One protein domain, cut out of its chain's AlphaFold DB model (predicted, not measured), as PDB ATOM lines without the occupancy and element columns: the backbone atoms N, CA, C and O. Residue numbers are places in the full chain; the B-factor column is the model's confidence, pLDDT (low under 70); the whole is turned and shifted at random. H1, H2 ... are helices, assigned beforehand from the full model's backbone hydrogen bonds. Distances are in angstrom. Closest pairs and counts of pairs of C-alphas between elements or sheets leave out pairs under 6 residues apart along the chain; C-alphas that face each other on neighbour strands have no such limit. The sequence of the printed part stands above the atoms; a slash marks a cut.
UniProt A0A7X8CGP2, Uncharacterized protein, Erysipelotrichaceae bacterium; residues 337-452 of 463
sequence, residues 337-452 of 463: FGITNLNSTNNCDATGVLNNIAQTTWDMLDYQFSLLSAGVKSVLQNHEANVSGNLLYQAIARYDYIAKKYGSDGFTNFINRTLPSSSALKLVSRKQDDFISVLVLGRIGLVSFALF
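This is residues 337 to 452 of the 463 residues of an uncharacterized protein of Erysipelotrichaceae bacterium (UniProt A0A7X8CGP2). With little regular structure, the domain is a small cluster of four helices, H2 alongside H1, H4 crossing H1 steeply and H3 near H4, while residues 406 to 452, with no named element, wrap partly round it. The printed part has 116 residues, 44 in H1, H2, H3 and H4, in that order, with no named strand: all helix. It is compact, radius of gyration of the C-alphas 13.8 A, spans 40 by 32 by 28 A.

H1, residues 337 to 344, and H2, residues 359 to 370, form a helical hairpin that only just touches, with 3 pairs of C-alphas within 8 A, the closest Ser 344 and Thr 361, 6.6 A. H4, residues 391 to 405, touches H1 at a steep tilt of 60 degrees, closest C-alphas Gly 338 and Ala 395, 4.9 A. H3, residues 374 to 382, is close to but not clearly touching H4, closest C-alphas Leu 380 and Ile 396, 7.5 A. In these four, every O i to N i+4 pair is within hydrogen-bond range.

H1, 10.4 A long, begins at C-alpha 337 (-18.570, -6.191, -12.729). H2 measures 16.7 A and H3 12.3 A. H4, 20.7 A, ends at C-alpha 405 (-27.183, 8.582, -24.347).

The printed part has no cut. The H1 to H2 link is long. pLDDT is under 70 at residues 349 to 355, 389 and 421 to 452.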
ATOM      1  N   PHE A 337     -18.349  -6.716 -11.388       81.56
ATOM      2  CA  PHE A 337     -18.570  -6.191 -12.729       81.56
ATOM      3  C   PHE A 337     -19.006  -4.717 -12.676       81.56
ATOM      4  O   PHE A 337     -18.447  -3.880 -13.383       81.56
ATOM      5  N   GLY A 338     -19.930  -4.367 -11.778       79.69
ATOM      6  CA  GLY A 338     -20.382  -2.991 -11.567       79.69
ATOM      7  C   GLY A 338     -19.253  -2.027 -11.176       79.69
ATOM      8  O   GLY A 338     -19.147  -0.938 -11.740       79.69
ATOM      9  N   ILE A 339     -18.355  -2.437 -10.277       72.69
ATOM     10  CA  ILE A 339     -17.158  -1.658  -9.910       72.69
ATOM     11  C   ILE A 339     -16.256  -1.444 -11.130       72.69
ATOM     12  O   ILE A 339     -15.754  -0.339 -11.339       72.69
ATOM     13  N   THR A 340     -16.078  -2.481 -11.952       74.69
ATOM     14  CA  THR A 340     -15.277  -2.409 -13.183       74.69
ATOM     15  C   THR A 340     -15.892  -1.416 -14.160       74.69
ATOM     16  O   THR A 340     -15.198  -0.519 -14.631       74.69
ATOM     17  N   ASN A 341     -17.208  -1.484 -14.369       79.44
ATOM     18  CA  ASN A 341     -17.943  -0.515 -15.173       79.44
ATOM     19  C   ASN A 341     -17.739   0.922 -14.658       79.44
ATOM     20  O   ASN A 341     -17.326   1.792 -15.422       79.44
ATOM     21  N   LEU A 342     -17.934   1.180 -13.359       75.00
ATOM     22  CA  LEU A 342     -17.712   2.505 -12.759       75.00
ATOM     23  C   LEU A 342     -16.268   3.008 -12.916       75.00
ATOM     24  O   LEU A 342     -16.041   4.215 -13.020       75.00
ATOM     25  N   ASN A 343     -15.292   2.108 -12.912       71.31
ATOM     26  CA  ASN A 343     -13.890   2.448 -13.108       71.31
ATOM     27  C   ASN A 343     -13.582   2.813 -14.551       71.31
ATOM     28  O   ASN A 343     -13.073   3.893 -14.832       71.31
ATOM     29  N   SER A 344     -13.913   1.904 -15.458       75.12
ATOM     30  CA  SER A 344     -13.621   2.006 -16.880       75.12
ATOM     31  C   SER A 344     -14.343   3.183 -17.538       75.12
ATOM     32  O   SER A 344     -13.864   3.737 -18.520       75.12
ATOM     33  N   THR A 345     -15.473   3.607 -16.974       77.19
ATOM     34  CA  THR A 345     -16.282   4.723 -17.487       77.19
ATOM     35  C   THR A 345     -16.175   5.984 -16.624       77.19
ATOM     36  O   THR A 345     -17.036   6.860 -16.682       77.19
ATOM     37  N   ASN A 346     -15.132   6.098 -15.795       73.25
ATOM     38  CA  ASN A 346     -14.961   7.216 -14.862       73.25
ATOM     39  C   ASN A 346     -14.843   8.595 -15.537       73.25
ATOM     40  O   ASN A 346     -15.217   9.588 -14.920       73.25
ATOM     41  N   ASN A 347     -14.368   8.645 -16.782       72.81
ATOM     42  CA  ASN A 347     -14.236   9.870 -17.569       72.81
ATOM     43  C   ASN A 347     -15.561  10.330 -18.195       72.81
ATOM     44  O   ASN A 347     -15.592  11.381 -18.830       72.81
ATOM     45  N   CYS A 348     -16.650   9.565 -18.041       71.94
ATOM     46  CA  CYS A 348     -17.970   9.967 -18.518       71.94
ATOM     47  C   CYS A 348     -18.368  11.317 -17.904       71.94
ATOM     48  O   CYS A 348     -18.491  11.445 -16.686       71.94
ATOM     49  N   ASP A 349     -18.588  12.316 -18.755       64.25
ATOM     50  CA  ASP A 349     -18.974  13.662 -18.344       64.25
ATOM     51  C   ASP A 349     -20.452  13.710 -17.904       64.25
ATOM     52  O   ASP A 349     -21.349  13.236 -18.610       64.25
ATOM     53  N   ALA A 350     -20.695  14.304 -16.729       54.47
ATOM     54  CA  ALA A 350     -22.014  14.470 -16.111       54.47
ATOM     55  C   ALA A 350     -22.907  15.484 -16.823       54.47
ATOM     56  O   ALA A 350     -24.130  15.379 -16.736       54.47
ATOM     57  N   THR A 351     -22.319  16.428 -17.558       58.41
ATOM     58  CA  THR A 351     -23.064  17.333 -18.445       58.41
ATOM     59  C   THR A 351     -23.383  16.647 -19.780       58.41
ATOM     60  O   THR A 351     -24.372  16.953 -20.448       58.41
ATOM     61  N   GLY A 352     -22.572  15.637 -20.122       57.91
ATOM     62  CA  GLY A 352     -22.581  14.865 -21.358       57.91
ATOM     63  C   GLY A 352     -22.583  15.745 -22.598       57.91
ATOM     64  O   GLY A 352     -23.369  15.508 -23.516       57.91
ATOM     65  N   VAL A 353     -21.726  16.764 -22.560       61.19
ATOM     66  CA  VAL A 353     -21.384  17.625 -23.693       61.19
ATOM     67  C   VAL A 353     -20.341  16.933 -24.577       61.19
ATOM     68  O   VAL A 353     -20.351  17.125 -25.789       61.19
ATOM     69  N   LEU A 354     -19.489  16.075 -24.000       63.19
ATOM     70  CA  LEU A 354     -18.513  15.260 -24.727       63.19
ATOM     71  C   LEU A 354     -18.544  13.798 -24.263       63.19
ATOM     72  O   LEU A 354     -18.594  13.506 -23.066       63.19
ATOM     73  N   ASN A 355     -18.466  12.868 -25.219       68.50
ATOM     74  CA  ASN A 355     -18.208  11.465 -24.921       68.50
ATOM     75  C   ASN A 355     -16.700  11.246 -24.734       68.50
ATOM     76  O   ASN A 355     -15.946  11.169 -25.700       68.50
ATOM     77  N   ASN A 356     -16.275  11.123 -23.480       76.38
ATOM     78  CA  ASN A 356     -14.876  10.882 -23.116       76.38
ATOM     79  C   ASN A 356     -14.584   9.400 -22.820       76.38
ATOM     80  O   ASN A 356     -13.543   9.071 -22.245       76.38
ATOM     81  N   ILE A 357     -15.508   8.497 -23.165       80.94
ATOM     82  CA  ILE A 357     -15.311   7.055 -23.035       80.94
ATOM     83  C   ILE A 357     -14.796   6.530 -24.374       80.94
ATOM     84  O   ILE A 357     -15.413   6.731 -25.417       80.94
ATOM     85  N   ALA A 358     -13.665   5.829 -24.362       83.44
ATOM     86  CA  ALA A 358     -13.177   5.170 -25.569       83.44
ATOM     87  C   ALA A 358     -14.075   3.973 -25.923       83.44
ATOM     88  O   ALA A 358     -14.334   3.135 -25.060       83.44
ATOM     89  N   GLN A 359     -14.469   3.835 -27.193       83.56
ATOM     90  CA  GLN A 359     -15.276   2.703 -27.681       83.56
ATOM     91  C   GLN A 359     -14.669   1.342 -27.302       83.56
ATOM     92  O   GLN A 359     -15.370   0.454 -26.832       83.56
ATOM     93  N   THR A 360     -13.341   1.214 -27.377       81.56
ATOM     94  CA  THR A 360     -12.620  -0.005 -26.972       81.56
ATOM     95  C   THR A 360     -12.865  -0.388 -25.515       81.56
ATOM     96  O   THR A 360     -12.807  -1.562 -25.168       81.56
ATOM     97  N   THR A 361     -13.142   0.589 -24.649       82.69
ATOM     98  CA  THR A 361     -13.486   0.341 -23.248       82.69
ATOM     99  C   THR A 361     -14.874  -0.267 -23.119       82.69
ATOM    100  O   THR A 361     -15.058  -1.194 -22.334       82.69
ATOM    101  N   TRP A 362     -15.829   0.210 -23.914       87.88
ATOM    102  CA  TRP A 362     -17.179  -0.341 -23.948       87.88
ATOM    103  C   TRP A 362     -17.199  -1.758 -24.526       87.88
ATOM    104  O   TRP A 362     -17.766  -2.655 -23.909       87.88
ATOM    105  N   ASP A 363     -16.471  -1.990 -25.623       85.56
ATOM    106  CA  ASP A 363     -16.325  -3.316 -26.237       85.56
ATOM    107  C   ASP A 363     -15.689  -4.329 -25.263       85.56
ATOM    108  O   ASP A 363     -16.053  -5.504 -25.231       85.56
ATOM    109  N   MET A 364     -14.735  -3.885 -24.432       80.31
ATOM    110  CA  MET A 364     -14.145  -4.730 -23.388       80.31
ATOM    111  C   MET A 364     -15.151  -5.085 -22.290       80.31
ATOM    112  O   MET A 364     -15.134  -6.221 -21.814       80.31
ATOM    113  N   LEU A 365     -16.015  -4.150 -21.887       84.50
ATOM    114  CA  LEU A 365     -17.063  -4.418 -20.899       84.50
ATOM    115  C   LEU A 365     -18.126  -5.379 -21.453       84.50
ATOM    116  O   LEU A 365     -18.549  -6.274 -20.724       84.50
ATOM    117  N   ASP A 366     -18.495  -5.249 -22.730       91.31
ATOM    118  CA  ASP A 366     -19.373  -6.197 -23.431       91.31
ATOM    119  C   ASP A 366     -18.762  -7.605 -23.439       91.31
ATOM    120  O   ASP A 366     -19.346  -8.569 -22.937       91.31
ATOM    121  N   TYR A 367     -17.509  -7.714 -23.889       81.69
ATOM    122  CA  TYR A 367     -16.806  -8.991 -23.891       81.69
ATOM    123  C   TYR A 367     -16.738  -9.611 -22.488       81.69
ATOM    124  O   TYR A 367     -17.041 -10.793 -22.324       81.69
ATOM    125  N   GLN A 368     -16.411  -8.828 -21.456       82.19
ATOM    126  CA  GLN A 368     -16.409  -9.304 -20.069       82.19
ATOM    127  C   GLN A 368     -17.795  -9.765 -19.611       82.19
ATOM    128  O   GLN A 368     -17.899 -10.823 -18.991       82.19
ATOM    129  N   PHE A 369     -18.853  -9.022 -19.945       89.44
ATOM    130  CA  PHE A 369     -20.228  -9.406 -19.642       89.44
ATOM    131  C   PHE A 369     -20.605 -10.733 -20.310       89.44
ATOM    132  O   PHE A 369     -21.227 -11.591 -19.680       89.44
ATOM    133  N   SER A 370     -20.179 -10.950 -21.558       88.06
ATOM    134  CA  SER A 370     -20.469 -12.177 -22.310       88.06
ATOM    135  C   SER A 370     -19.953 -13.445 -21.615       88.06
ATOM    136  O   SER A 370     -20.585 -14.499 -21.717       88.06
ATOM    137  N   LEU A 371     -18.878 -13.320 -20.831       82.69
ATOM    138  CA  LEU A 371     -18.224 -14.409 -20.102       82.69
ATOM    139  C   LEU A 371     -18.850 -14.688 -18.726       82.69
ATOM    140  O   LEU A 371     -18.509 -15.689 -18.099       82.69
ATOM    141  N   LEU A 372     -19.765 -13.833 -18.254       82.94
ATOM    142  CA  LEU A 372     -20.436 -14.014 -16.964       82.94
ATOM    143  C   LEU A 372     -21.442 -15.174 -16.999       82.94
ATOM    144  O   LEU A 372     -22.037 -15.490 -18.040       82.94
ATOM    145  N   SER A 373     -21.668 -15.777 -15.827       85.00
ATOM    146  CA  SER A 373     -22.675 -16.825 -15.638       85.00
ATOM    147  C   SER A 373     -24.094 -16.302 -15.910       85.00
ATOM    148  O   SER A 373     -24.363 -15.100 -15.845       85.00
ATOM    149  N   ALA A 374     -25.034 -17.209 -16.189       90.31
ATOM    150  CA  ALA A 374     -26.435 -16.835 -16.395       90.31
ATOM    151  C   ALA A 374     -27.050 -16.148 -15.158       90.31
ATOM    152  O   ALA A 374     -27.800 -15.183 -15.309       90.31
ATOM    153  N   GLY A 375     -26.694 -16.597 -13.947       88.44
ATOM    154  CA  GLY A 375     -27.156 -15.999 -12.691       88.44
ATOM    155  C   GLY A 375     -26.675 -14.558 -12.526       88.44
ATOM    156  O   GLY A 375     -27.478 -13.658 -12.283       88.44
ATOM    157  N   VAL A 376     -25.387 -14.303 -12.769       87.94
ATOM    158  CA  VAL A 376     -24.803 -12.951 -12.702       87.94
ATOM    159  C   VAL A 376     -25.423 -12.016 -13.738       87.94
ATOM    160  O   VAL A 376     -25.776 -10.880 -13.416       87.94
ATOM    161  N   LYS A 377     -25.598 -12.495 -14.977       94.44
ATOM    162  CA  LYS A 377     -26.269 -11.733 -16.042       94.44
ATOM    163  C   LYS A 377     -27.686 -11.346 -15.629       94.44
ATOM    164  O   LYS A 377     -28.056 -10.185 -15.782       94.44
ATOM    165  N   SER A 378     -28.433 -12.278 -15.037       95.06
ATOM    166  CA  SER A 378     -29.781 -12.023 -14.524       95.06
ATOM    167  C   SER A 378     -29.794 -10.951 -13.428       95.06
ATOM    168  O   SER A 378     -30.646 -10.062 -13.462       95.06
ATOM    169  N   VAL A 379     -28.828 -10.965 -12.499       92.44
ATOM    170  CA  VAL A 379     -28.693  -9.901 -11.489       92.44
ATOM    171  C   VAL A 379     -28.482  -8.548 -12.170       92.44
ATOM    172  O   VAL A 379     -29.250  -7.623 -11.928       92.44
ATOM    173  N   LEU A 380     -27.490  -8.431 -13.058       94.38
ATOM    174  CA  LEU A 380     -27.167  -7.176 -13.753       94.38
ATOM    175  C   LEU A 380     -28.318  -6.657 -14.627       94.38
ATOM    176  O   LEU A 380     -28.513  -5.449 -14.730       94.38
ATOM    177  N   GLN A 381     -29.092  -7.548 -15.241       95.50
ATOM    178  CA  GLN A 381     -30.240  -7.206 -16.085       95.50
ATOM    179  C   GLN A 381     -31.406  -6.615 -15.300       95.50
ATOM    180  O   GLN A 381     -32.037  -5.668 -15.762       95.50
ATOM    181  N   ASN A 382     -31.671  -7.159 -14.114       93.75
ATOM    182  CA  ASN A 382     -32.877  -6.852 -13.348       93.75
ATOM    183  C   ASN A 382     -32.632  -5.887 -12.183       93.75
ATOM    184  O   ASN A 382     -33.585  -5.446 -11.546       93.75
ATOM    185  N   HIS A 383     -31.374  -5.556 -11.881       90.38
ATOM    186  CA  HIS A 383     -31.069  -4.655 -10.775       90.38
ATOM    187  C   HIS A 383     -31.575  -3.231 -11.034       90.38
ATOM    188  O   HIS A 383     -31.560  -2.740 -12.169       90.38
ATOM    189  N   GLU A 384     -31.989  -2.554  -9.968       89.00
ATOM    190  CA  GLU A 384     -32.476  -1.181 -10.036       89.00
ATOM    191  C   GLU A 384     -31.318  -0.192 -10.262       89.00
ATOM    192  O   GLU A 384     -30.243  -0.296  -9.666       89.00
ATOM    193  N   ALA A 385     -31.552   0.795 -11.130       87.12
ATOM    194  CA  ALA A 385     -30.662   1.928 -11.340       87.12
ATOM    195  C   ALA A 385     -30.959   3.029 -10.314       87.12
ATOM    196  O   ALA A 385     -32.007   3.667 -10.382       87.12
ATOM    197  N   ASN A 386     -30.031   3.299  -9.392       81.56
ATOM    198  CA  ASN A 386     -30.208   4.360  -8.398       81.56
ATOM    199  C   ASN A 386     -28.881   5.069  -8.089       81.56
ATOM    200  O   ASN A 386     -27.956   4.485  -7.528       81.56
ATOM    201  N   VAL A 387     -28.803   6.361  -8.417       76.00
ATOM    202  CA  VAL A 387     -27.600   7.188  -8.205       76.00
ATOM    203  C   VAL A 387     -27.264   7.433  -6.735       76.00
ATOM    204  O   VAL A 387     -26.112   7.701  -6.413       76.00
ATOM    205  N   SER A 388     -28.258   7.338  -5.853       71.81
ATOM    206  CA  SER A 388     -28.100   7.463  -4.403       71.81
ATOM    207  C   SER A 388     -27.943   6.103  -3.717       71.81
ATOM    208  O   SER A 388     -27.760   6.052  -2.505       71.81
ATOM    209  N   GLY A 389     -28.029   5.005  -4.476       69.62
ATOM    210  CA  GLY A 389     -27.859   3.647  -3.970       69.62
ATOM    211  C   GLY A 389     -26.391   3.269  -3.750       69.62
ATOM    212  O   GLY A 389     -25.489   4.097  -3.863       69.62
ATOM    213  N   ASN A 390     -26.138   1.993  -3.442       71.06
ATOM    214  CA  ASN A 390     -24.772   1.471  -3.288       71.06
ATOM    215  C   ASN A 390     -24.035   1.346  -4.642       71.06
ATOM    216  O   ASN A 390     -24.581   1.692  -5.689       71.06
ATOM    217  N   LEU A 391     -22.804   0.816  -4.645       73.69
ATOM    218  CA  LEU A 391     -21.983   0.733  -5.861       73.69
ATOM    219  C   LEU A 391     -22.652  -0.004  -7.024       73.69
ATOM    220  O   LEU A 391     -22.491   0.431  -8.159       73.69
ATOM    221  N   LEU A 392     -23.394  -1.089  -6.778       81.56
ATOM    222  CA  LEU A 392     -24.061  -1.805  -7.864       81.56
ATOM    223  C   LEU A 392     -25.206  -0.962  -8.443       81.56
ATOM    224  O   LEU A 392     -25.267  -0.796  -9.657       81.56
ATOM    225  N   TYR A 393     -26.035  -0.336  -7.602       83.38
ATOM    226  CA  TYR A 393     -27.076   0.598  -8.063       83.38
ATOM    227  C   TYR A 393     -26.486   1.770  -8.862       83.38
ATOM    228  O   TYR A 393     -27.013   2.140  -9.913       83.38
ATOM    229  N   GLN A 394     -25.369   2.332  -8.393       79.69
ATOM    230  CA  GLN A 394     -24.657   3.421  -9.064       79.69
ATOM    231  C   GLN A 394     -24.042   2.973 -10.395       79.69
ATOM    232  O   GLN A 394     -24.110   3.703 -11.385       79.69
ATOM    233  N   ALA A 395     -23.451   1.776 -10.436       83.62
ATOM    234  CA  ALA A 395     -22.885   1.189 -11.646       83.62
ATOM    235  C   ALA A 395     -23.953   0.959 -12.709       83.62
ATOM    236  O   ALA A 395     -23.739   1.272 -13.877       83.62
ATOM    237  N   ILE A 396     -25.107   0.451 -12.286       89.75
ATOM    238  CA  ILE A 396     -26.254   0.221 -13.150       89.75
ATOM    239  C   ILE A 396     -26.834   1.549 -13.647       89.75
ATOM    240  O   ILE A 396     -27.060   1.699 -14.843       89.75
ATOM    241  N   ALA A 397     -26.955   2.561 -12.783       85.94
ATOM    242  CA  ALA A 397     -27.368   3.899 -13.204       85.94
ATOM    243  C   ALA A 397     -26.409   4.518 -14.237       85.94
ATOM    244  O   ALA A 397     -26.854   5.120 -15.216       85.94
ATOM    245  N   ARG A 398     -25.090   4.342 -14.063       85.56
ATOM    246  CA  ARG A 398     -24.099   4.814 -15.040       85.56
ATOM    247  C   ARG A 398     -24.168   4.035 -16.352       85.56
ATOM    248  O   ARG A 398     -24.083   4.648 -17.412       85.56
ATOM    249  N   TYR A 399     -24.332   2.715 -16.286       90.62
ATOM    250  CA  TYR A 399     -24.524   1.881 -17.470       90.62
ATOM    251  C   TYR A 399     -25.732   2.351 -18.286       90.62
ATOM    252  O   TYR A 399     -25.596   2.643 -19.474       90.62
ATOM    253  N   ASP A 400     -26.882   2.487 -17.621       90.75
ATOM    254  CA  ASP A 400     -28.142   2.879 -18.251       90.75
ATOM    255  C   ASP A 400     -28.027   4.263 -18.903       90.75
ATOM    256  O   ASP A 400     -28.508   4.459 -20.020       90.75
ATOM    257  N   TYR A 401     -27.326   5.203 -18.258       86.56
ATOM    258  CA  TYR A 401     -27.022   6.512 -18.837       86.56
ATOM    259  C   TYR A 401     -26.203   6.405 -20.130       86.56
ATOM    260  O   TYR A 401     -26.591   6.987 -21.141       86.56
ATOM    261  N   ILE A 402     -25.087   5.668 -20.112       86.19
ATOM    262  CA  ILE A 402     -24.171   5.563 -21.259       86.19
ATOM    263  C   ILE A 402     -24.861   4.878 -22.438       86.19
ATOM    264  O   ILE A 402     -24.871   5.433 -23.536       86.19
ATOM    265  N   ALA A 403     -25.493   3.725 -22.201       90.31
ATOM    266  CA  ALA A 403     -26.184   2.964 -23.239       90.31
ATOM    267  C   ALA A 403     -27.342   3.761 -23.857       90.31
ATOM    268  O   ALA A 403     -27.590   3.689 -25.060       90.31
ATOM    269  N   LYS A 404     -28.054   4.557 -23.046       87.12
ATOM    270  CA  LYS A 404     -29.159   5.382 -23.538       87.12
ATOM    271  C   LYS A 404     -28.683   6.620 -24.291       87.12
ATOM    272  O   LYS A 404     -29.289   6.965 -25.302       87.12
ATOM    273  N   LYS A 405     -27.649   7.304 -23.793       83.94
ATOM    274  CA  LYS A 405     -27.183   8.582 -24.347       83.94
ATOM    275  C   LYS A 405     -26.295   8.409 -25.574       83.94
ATOM    276  O   LYS A 405     -26.465   9.154 -26.529       83.94
ATOM    277  N   TYR A 406     -25.387   7.436 -25.551       85.31
ATOM    278  CA  TYR A 406     -24.372   7.228 -26.591       85.31
ATOM    279  C   TYR A 406     -24.629   5.965 -27.429       85.31
ATOM    280  O   TYR A 406     -23.771   5.540 -28.198       85.31
ATOM    281  N   GLY A 407     -25.804   5.340 -27.298       84.94
ATOM    282  CA  GLY A 407     -26.127   4.088 -27.989       84.94
ATOM    283  C   GLY A 407     -26.075   4.175 -29.517       84.94
ATOM    284  O   GLY A 407     -25.696   3.203 -30.167       84.94
ATOM    285  N   SER A 408     -26.386   5.341 -30.094       82.62
ATOM    286  CA  SER A 408     -26.221   5.613 -31.531       82.62
ATOM    287  C   SER A 408     -24.759   5.687 -31.975       82.62
ATOM    288  O   SER A 408     -24.474   5.502 -33.154       82.62
ATOM    289  N   ASP A 409     -23.843   5.914 -31.035       82.19
ATOM    290  CA  ASP A 409     -22.423   6.171 -31.283       82.19
ATOM    291  C   ASP A 409     -21.567   4.916 -31.033       82.19
ATOM    292  O   ASP A 409     -20.357   5.010 -30.852       82.19
ATOM    293  N   GLY A 410     -22.198   3.734 -31.002       82.50
ATOM    294  CA  GLY A 410     -21.537   2.440 -30.796       82.50
ATOM    295  C   GLY A 410     -21.627   1.885 -29.372       82.50
ATOM    296  O   GLY A 410     -21.212   0.749 -29.139       82.50
ATOM    297  N   PHE A 411     -22.219   2.612 -28.419       88.19
ATOM    298  CA  PHE A 411     -22.346   2.167 -27.025       88.19
ATOM    299  C   PHE A 411     -23.592   1.299 -26.825       88.19
ATOM    300  O   PHE A 411     -24.557   1.684 -26.166       88.19
ATOM    301  N   THR A 412     -23.586   0.114 -27.435       91.50
ATOM    302  CA  THR A 412     -24.725  -0.812 -27.440       91.50
ATOM    303  C   THR A 412     -25.162  -1.226 -26.029       91.50
ATOM    304  O   THR A 412     -24.357  -1.341 -25.100       91.50
ATOM    305  N   ASN A 413     -26.459  -1.503 -25.873       94.62
ATOM    306  CA  ASN A 413     -27.048  -2.056 -24.650       94.62
ATOM    307  C   ASN A 413     -26.757  -3.564 -24.527       94.62
ATOM    308  O   ASN A 413     -27.663  -4.396 -24.575       94.62
ATOM    309  N   PHE A 414     -25.481  -3.926 -24.406       95.25
ATOM    310  CA  PHE A 414     -25.033  -5.316 -24.334       95.25
ATOM    311  C   PHE A 414     -25.517  -6.092 -23.094       95.25
ATOM    312  O   PHE A 414     -25.631  -7.314 -23.151       95.25
ATOM    313  N   ILE A 415     -25.858  -5.421 -21.982       95.56
ATOM    314  CA  ILE A 415     -26.451  -6.084 -20.803       95.56
ATOM    315  C   ILE A 415     -27.904  -6.483 -21.096       95.56
ATOM    316  O   ILE A 415     -28.443  -7.358 -20.422       95.56
ATOM    317  N   ASN A 416     -28.521  -5.914 -22.138       94.94
ATOM    318  CA  ASN A 416     -29.924  -6.102 -22.496       94.94
ATOM    319  C   ASN A 416     -30.872  -5.621 -21.385       94.94
ATOM    320  O   ASN A 416     -31.771  -6.335 -20.941       94.94
ATOM    321  N   ARG A 417     -30.633  -4.401 -20.894       93.00
ATOM    322  CA  ARG A 417     -31.464  -3.769 -19.862       93.00
ATOM    323  C   ARG A 417     -32.639  -3.011 -20.462       93.00
ATOM    324  O   ARG A 417     -32.542  -2.458 -21.557       93.00
ATOM    325  N   THR A 418     -33.729  -2.905 -19.710       90.12
ATOM    326  CA  THR A 418     -34.802  -1.962 -20.050       90.12
ATOM    327  C   THR A 418     -34.362  -0.559 -19.640       90.12
ATOM    328  O   THR A 418     -34.314  -0.247 -18.453       90.12
ATOM    329  N   LEU A 419     -33.998   0.277 -20.617       86.19
ATOM    330  CA  LEU A 419     -33.428   1.598 -20.347       86.19
ATOM    331  C   LEU A 419     -34.517   2.617 -19.949       86.19
ATOM    332  O   LEU A 419     -35.536   2.711 -20.642       86.19
ATOM    333  N   PRO A 420     -34.304   3.417 -18.888       74.19
ATOM    334  CA  PRO A 420     -35.266   4.418 -18.435       74.19
ATOM    335  C   PRO A 420     -35.426   5.582 -19.433       74.19
ATOM    336  O   PRO A 420     -34.625   5.786 -20.351       74.19
ATOM    337  N   SER A 421     -36.492   6.366 -19.248       66.38
ATOM    338  CA  SER A 421     -36.747   7.575 -20.043       66.38
ATOM    339  C   SER A 421     -35.695   8.665 -19.781       66.38
ATOM    340  O   SER A 421     -35.161   8.779 -18.677       66.38
ATOM    341  N   SER A 422     -35.393   9.486 -20.795       60.81
ATOM    342  CA  SER A 422     -34.282  10.453 -20.755       60.81
ATOM    343  C   SER A 422     -34.386  11.494 -19.631       60.81
ATOM    344  O   SER A 422     -33.366  12.000 -19.178       60.81
ATOM    345  N   SER A 423     -35.595  11.796 -19.151       50.41
ATOM    346  CA  SER A 423     -35.853  12.729 -18.044       50.41
ATOM    347  C   SER A 423     -35.531  12.159 -16.654       50.41
ATOM    348  O   SER A 423     -35.432  12.924 -15.698       50.41
ATOM    349  N   ALA A 424     -35.349  10.840 -16.527       52.97
ATOM    350  CA  ALA A 424     -35.036  10.164 -15.266       52.97
ATOM    351  C   ALA A 424     -33.531   9.892 -15.069       52.97
ATOM    352  O   ALA A 424     -33.111   9.451 -13.998       52.97
ATOM    353  N   LEU A 425     -32.706  10.143 -16.089       59.69
ATOM    354  CA  LEU A 425     -31.285   9.812 -16.088       59.69
ATOM    355  C   LEU A 425     -30.454  10.843 -15.312       59.69
ATOM    356  O   LEU A 425     -30.383  12.013 -15.681       59.69
ATOM    357  N   LYS A 426     -29.764  10.390 -14.263       59.94
ATOM    358  CA  LYS A 426     -28.766  11.173 -13.520       59.94
ATOM    359  C   LYS A 426     -27.421  10.448 -13.585       59.94
ATOM    360  O   LYS A 426     -27.375   9.239 -13.370       59.94
ATOM    361  N   LEU A 427     -26.332  11.161 -13.887       63.34
ATOM    362  CA  LEU A 427     -24.994  10.565 -13.872       63.34
ATOM    363  C   LEU A 427     -24.420  10.597 -12.455       63.34
ATOM    364  O   LEU A 427     -24.432  11.624 -11.781       63.34
ATOM    365  N   VAL A 428     -23.835   9.481 -12.033       58.88
ATOM    366  CA  VAL A 428     -22.955   9.443 -10.863       58.88
ATOM    367  C   VAL A 428     -21.628  10.114 -11.253       58.88
ATOM    368  O   VAL A 428     -20.850   9.507 -11.987       58.88
ATOM    369  N   SER A 429     -21.355  11.353 -10.830       50.12
ATOM    370  CA  SER A 429     -20.076  12.055 -11.088       50.12
ATOM    371  C   SER A 429     -18.969  11.631 -10.110       50.12
ATOM    372  O   SER A 429     -19.270  11.303  -8.962       50.12
ATOM    373  N   ARG A 430     -17.687  11.677 -10.509       55.78
ATOM    374  CA  ARG A 430     -16.543  11.389  -9.612       55.78
ATOM    375  C   ARG A 430     -15.935  12.660  -8.995       55.78
ATOM    376  O   ARG A 430     -15.821  13.672  -9.680       55.78
ATOM    377  N   LYS A 431     -15.432  12.542  -7.755       46.38
ATOM    378  CA  LYS A 431     -14.229  13.251  -7.272       46.38
ATOM    379  C   LYS A 431     -13.011  12.353  -7.539       46.38
ATOM    380  O   LYS A 431     -13.101  11.137  -7.390       46.38
ATOM    381  N   GLN A 432     -11.916  12.932  -8.015       39.66
ATOM    382  CA  GLN A 432     -10.795  12.226  -8.651       39.66
ATOM    383  C   GLN A 432      -9.968  11.353  -7.680       39.66
ATOM    384  O   GLN A 432      -9.381  10.368  -8.122       39.66
ATOM    385  N   ASP A 433     -10.020  11.646  -6.376       38.81
ATOM    386  CA  ASP A 433      -9.117  11.088  -5.355       38.81
ATOM    387  C   ASP A 433      -9.550   9.730  -4.752       38.81
ATOM    388  O   ASP A 433      -8.726   9.014  -4.190       38.81
ATOM    389  N   ASP A 434     -10.810   9.305  -4.914       42.00
ATOM    390  CA  ASP A 434     -11.379   8.152  -4.175       42.00
ATOM    391  C   ASP A 434     -11.200   6.777  -4.846       42.00
ATOM    392  O   ASP A 434     -11.737   5.763  -4.389       42.00
ATOM    393  N   PHE A 435     -10.487   6.716  -5.965       44.41
ATOM    394  CA  PHE A 435     -10.341   5.488  -6.742       44.41
ATOM    395  C   PHE A 435      -8.881   5.315  -7.136       44.41
ATOM    396  O   PHE A 435      -8.434   5.717  -8.213       44.41
ATOM    397  N   ILE A 436      -8.133   4.688  -6.237       36.25
ATOM    398  CA  ILE A 436      -6.810   4.180  -6.555       36.25
ATOM    399  C   ILE A 436      -6.987   2.997  -7.516       36.25
ATOM    400  O   ILE A 436      -7.553   1.957  -7.182       36.25
ATOM    401  N   SER A 437      -6.533   3.193  -8.751       39.03
ATOM    402  CA  SER A 437      -6.488   2.197  -9.819       39.03
ATOM    403  C   SER A 437      -5.517   1.063  -9.479       39.03
ATOM    404  O   SER A 437      -4.364   1.136  -9.887       39.03
ATOM    405  N   VAL A 438      -5.920   0.009  -8.757       34.62
ATOM    406  CA  VAL A 438      -5.026  -1.145  -8.524       34.62
ATOM    407  C   VAL A 438      -5.784  -2.485  -8.520       34.62
ATOM    408  O   VAL A 438      -6.533  -2.805  -7.610       34.62
ATOM    409  N   LEU A 439      -5.554  -3.271  -9.581       33.34
ATOM    410  CA  LEU A 439      -5.682  -4.737  -9.691       33.34
ATOM    411  C   LEU A 439      -6.906  -5.443  -9.047       33.34
ATOM    412  O   LEU A 439      -6.761  -6.297  -8.176       33.34
ATOM    413  N   VAL A 440      -8.089  -5.322  -9.663       35.12
ATOM    414  CA  VAL A 440      -9.150  -6.366  -9.573       35.12
ATOM    415  C   VAL A 440      -8.865  -7.530 -10.558       35.12
ATOM    416  O   VAL A 440      -9.741  -8.283 -10.961       35.12
ATOM    417  N   LEU A 441      -7.601  -7.717 -10.964       34.50
ATOM    418  CA  LEU A 441      -7.173  -8.765 -11.908       34.50
ATOM    419  C   LEU A 441      -6.979 -10.144 -11.258       34.50
ATOM    420  O   LEU A 441      -6.781 -11.142 -11.951       34.50
ATOM    421  N   GLY A 442      -7.063 -10.238  -9.933       34.22
ATOM    422  CA  GLY A 442      -6.977 -11.516  -9.239       34.22
ATOM    423  C   GLY A 442      -8.289 -12.288  -9.328       34.22
ATOM    424  O   GLY A 442      -9.015 -12.326  -8.350       34.22
ATOM    425  N   ARG A 443      -8.583 -12.944 -10.452       35.47
ATOM    426  CA  ARG A 443      -9.699 -13.902 -10.614       35.47
ATOM    427  C   ARG A 443     -11.101 -13.280 -10.781       35.47
ATOM    428  O   ARG A 443     -11.992 -13.516  -9.975       35.47
ATOM    429  N   ILE A 444     -11.330 -12.603 -11.910       41.22
ATOM    430  CA  ILE A 444     -12.437 -13.060 -12.768       41.22
ATOM    431  C   ILE A 444     -11.956 -14.424 -13.262       41.22
ATOM    432  O   ILE A 444     -10.944 -14.493 -13.965       41.22
ATOM    433  N   GLY A 445     -12.561 -15.513 -12.791       36.00
ATOM    434  CA  GLY A 445     -12.219 -16.846 -13.274       36.00
ATOM    435  C   GLY A 445     -12.224 -16.851 -14.808       36.00
ATOM    436  O   GLY A 445     -13.215 -16.467 -15.413       36.00
ATOM    437  N   LEU A 446     -11.097 -17.248 -15.410       31.97
ATOM    438  CA  LEU A 446     -10.876 -17.540 -16.840       31.97
ATOM    439  C   LEU A 446     -10.523 -16.414 -17.837       31.97
ATOM    440  O   LEU A 446     -10.062 -16.749 -18.925       31.97
ATOM    441  N   VAL A 447     -10.613 -15.114 -17.537       32.91
ATOM    442  CA  VAL A 447     -10.505 -14.097 -18.625       32.91
ATOM    443  C   VAL A 447      -9.089 -13.532 -18.860       32.91
ATOM    444  O   VAL A 447      -8.816 -12.919 -19.894       32.91
ATOM    445  N   SER A 448      -8.128 -13.785 -17.971       33.12
ATOM    446  CA  SER A 448      -6.821 -13.104 -18.011       33.12
ATOM    447  C   SER A 448      -5.869 -13.541 -19.139       33.12
ATOM    448  O   SER A 448      -4.915 -12.822 -19.416       33.12
ATOM    449  N   PHE A 449      -6.111 -14.664 -19.828       32.16
ATOM    450  CA  PHE A 449      -5.276 -15.094 -20.968       32.16
ATOM    451  C   PHE A 449      -5.807 -14.646 -22.342       32.16
ATOM    452  O   PHE A 449      -5.041 -14.586 -23.303       32.16
ATOM    453  N   ALA A 450      -7.083 -14.259 -22.452       32.47
ATOM    454  CA  ALA A 450      -7.672 -13.829 -23.725       32.47
ATOM    455  C   ALA A 450      -7.308 -12.379 -24.105       32.47
ATOM    456  O   ALA A 450      -7.265 -12.037 -25.287       32.47
ATOM    457  N   LEU A 451      -6.986 -11.531 -23.121       36.88
ATOM    458  CA  LEU A 451      -6.678 -10.115 -23.350       36.88
ATOM    459  C   LEU A 451      -5.382  -9.916 -24.158       36.88
ATOM    460  O   LEU A 451      -5.369  -9.101 -25.076       36.88
ATOM    461  N   PHE A 452      -4.333 -10.716 -23.935       33.28
ATOM    462  CA  PHE A 452      -3.091 -10.611 -24.724       33.28
ATOM    463  C   PHE A 452      -3.286 -11.026 -26.199       33.28
ATOM    464  O   PHE A 452      -2.670 -10.458 -27.102       33.28
TER     465      PHE A 452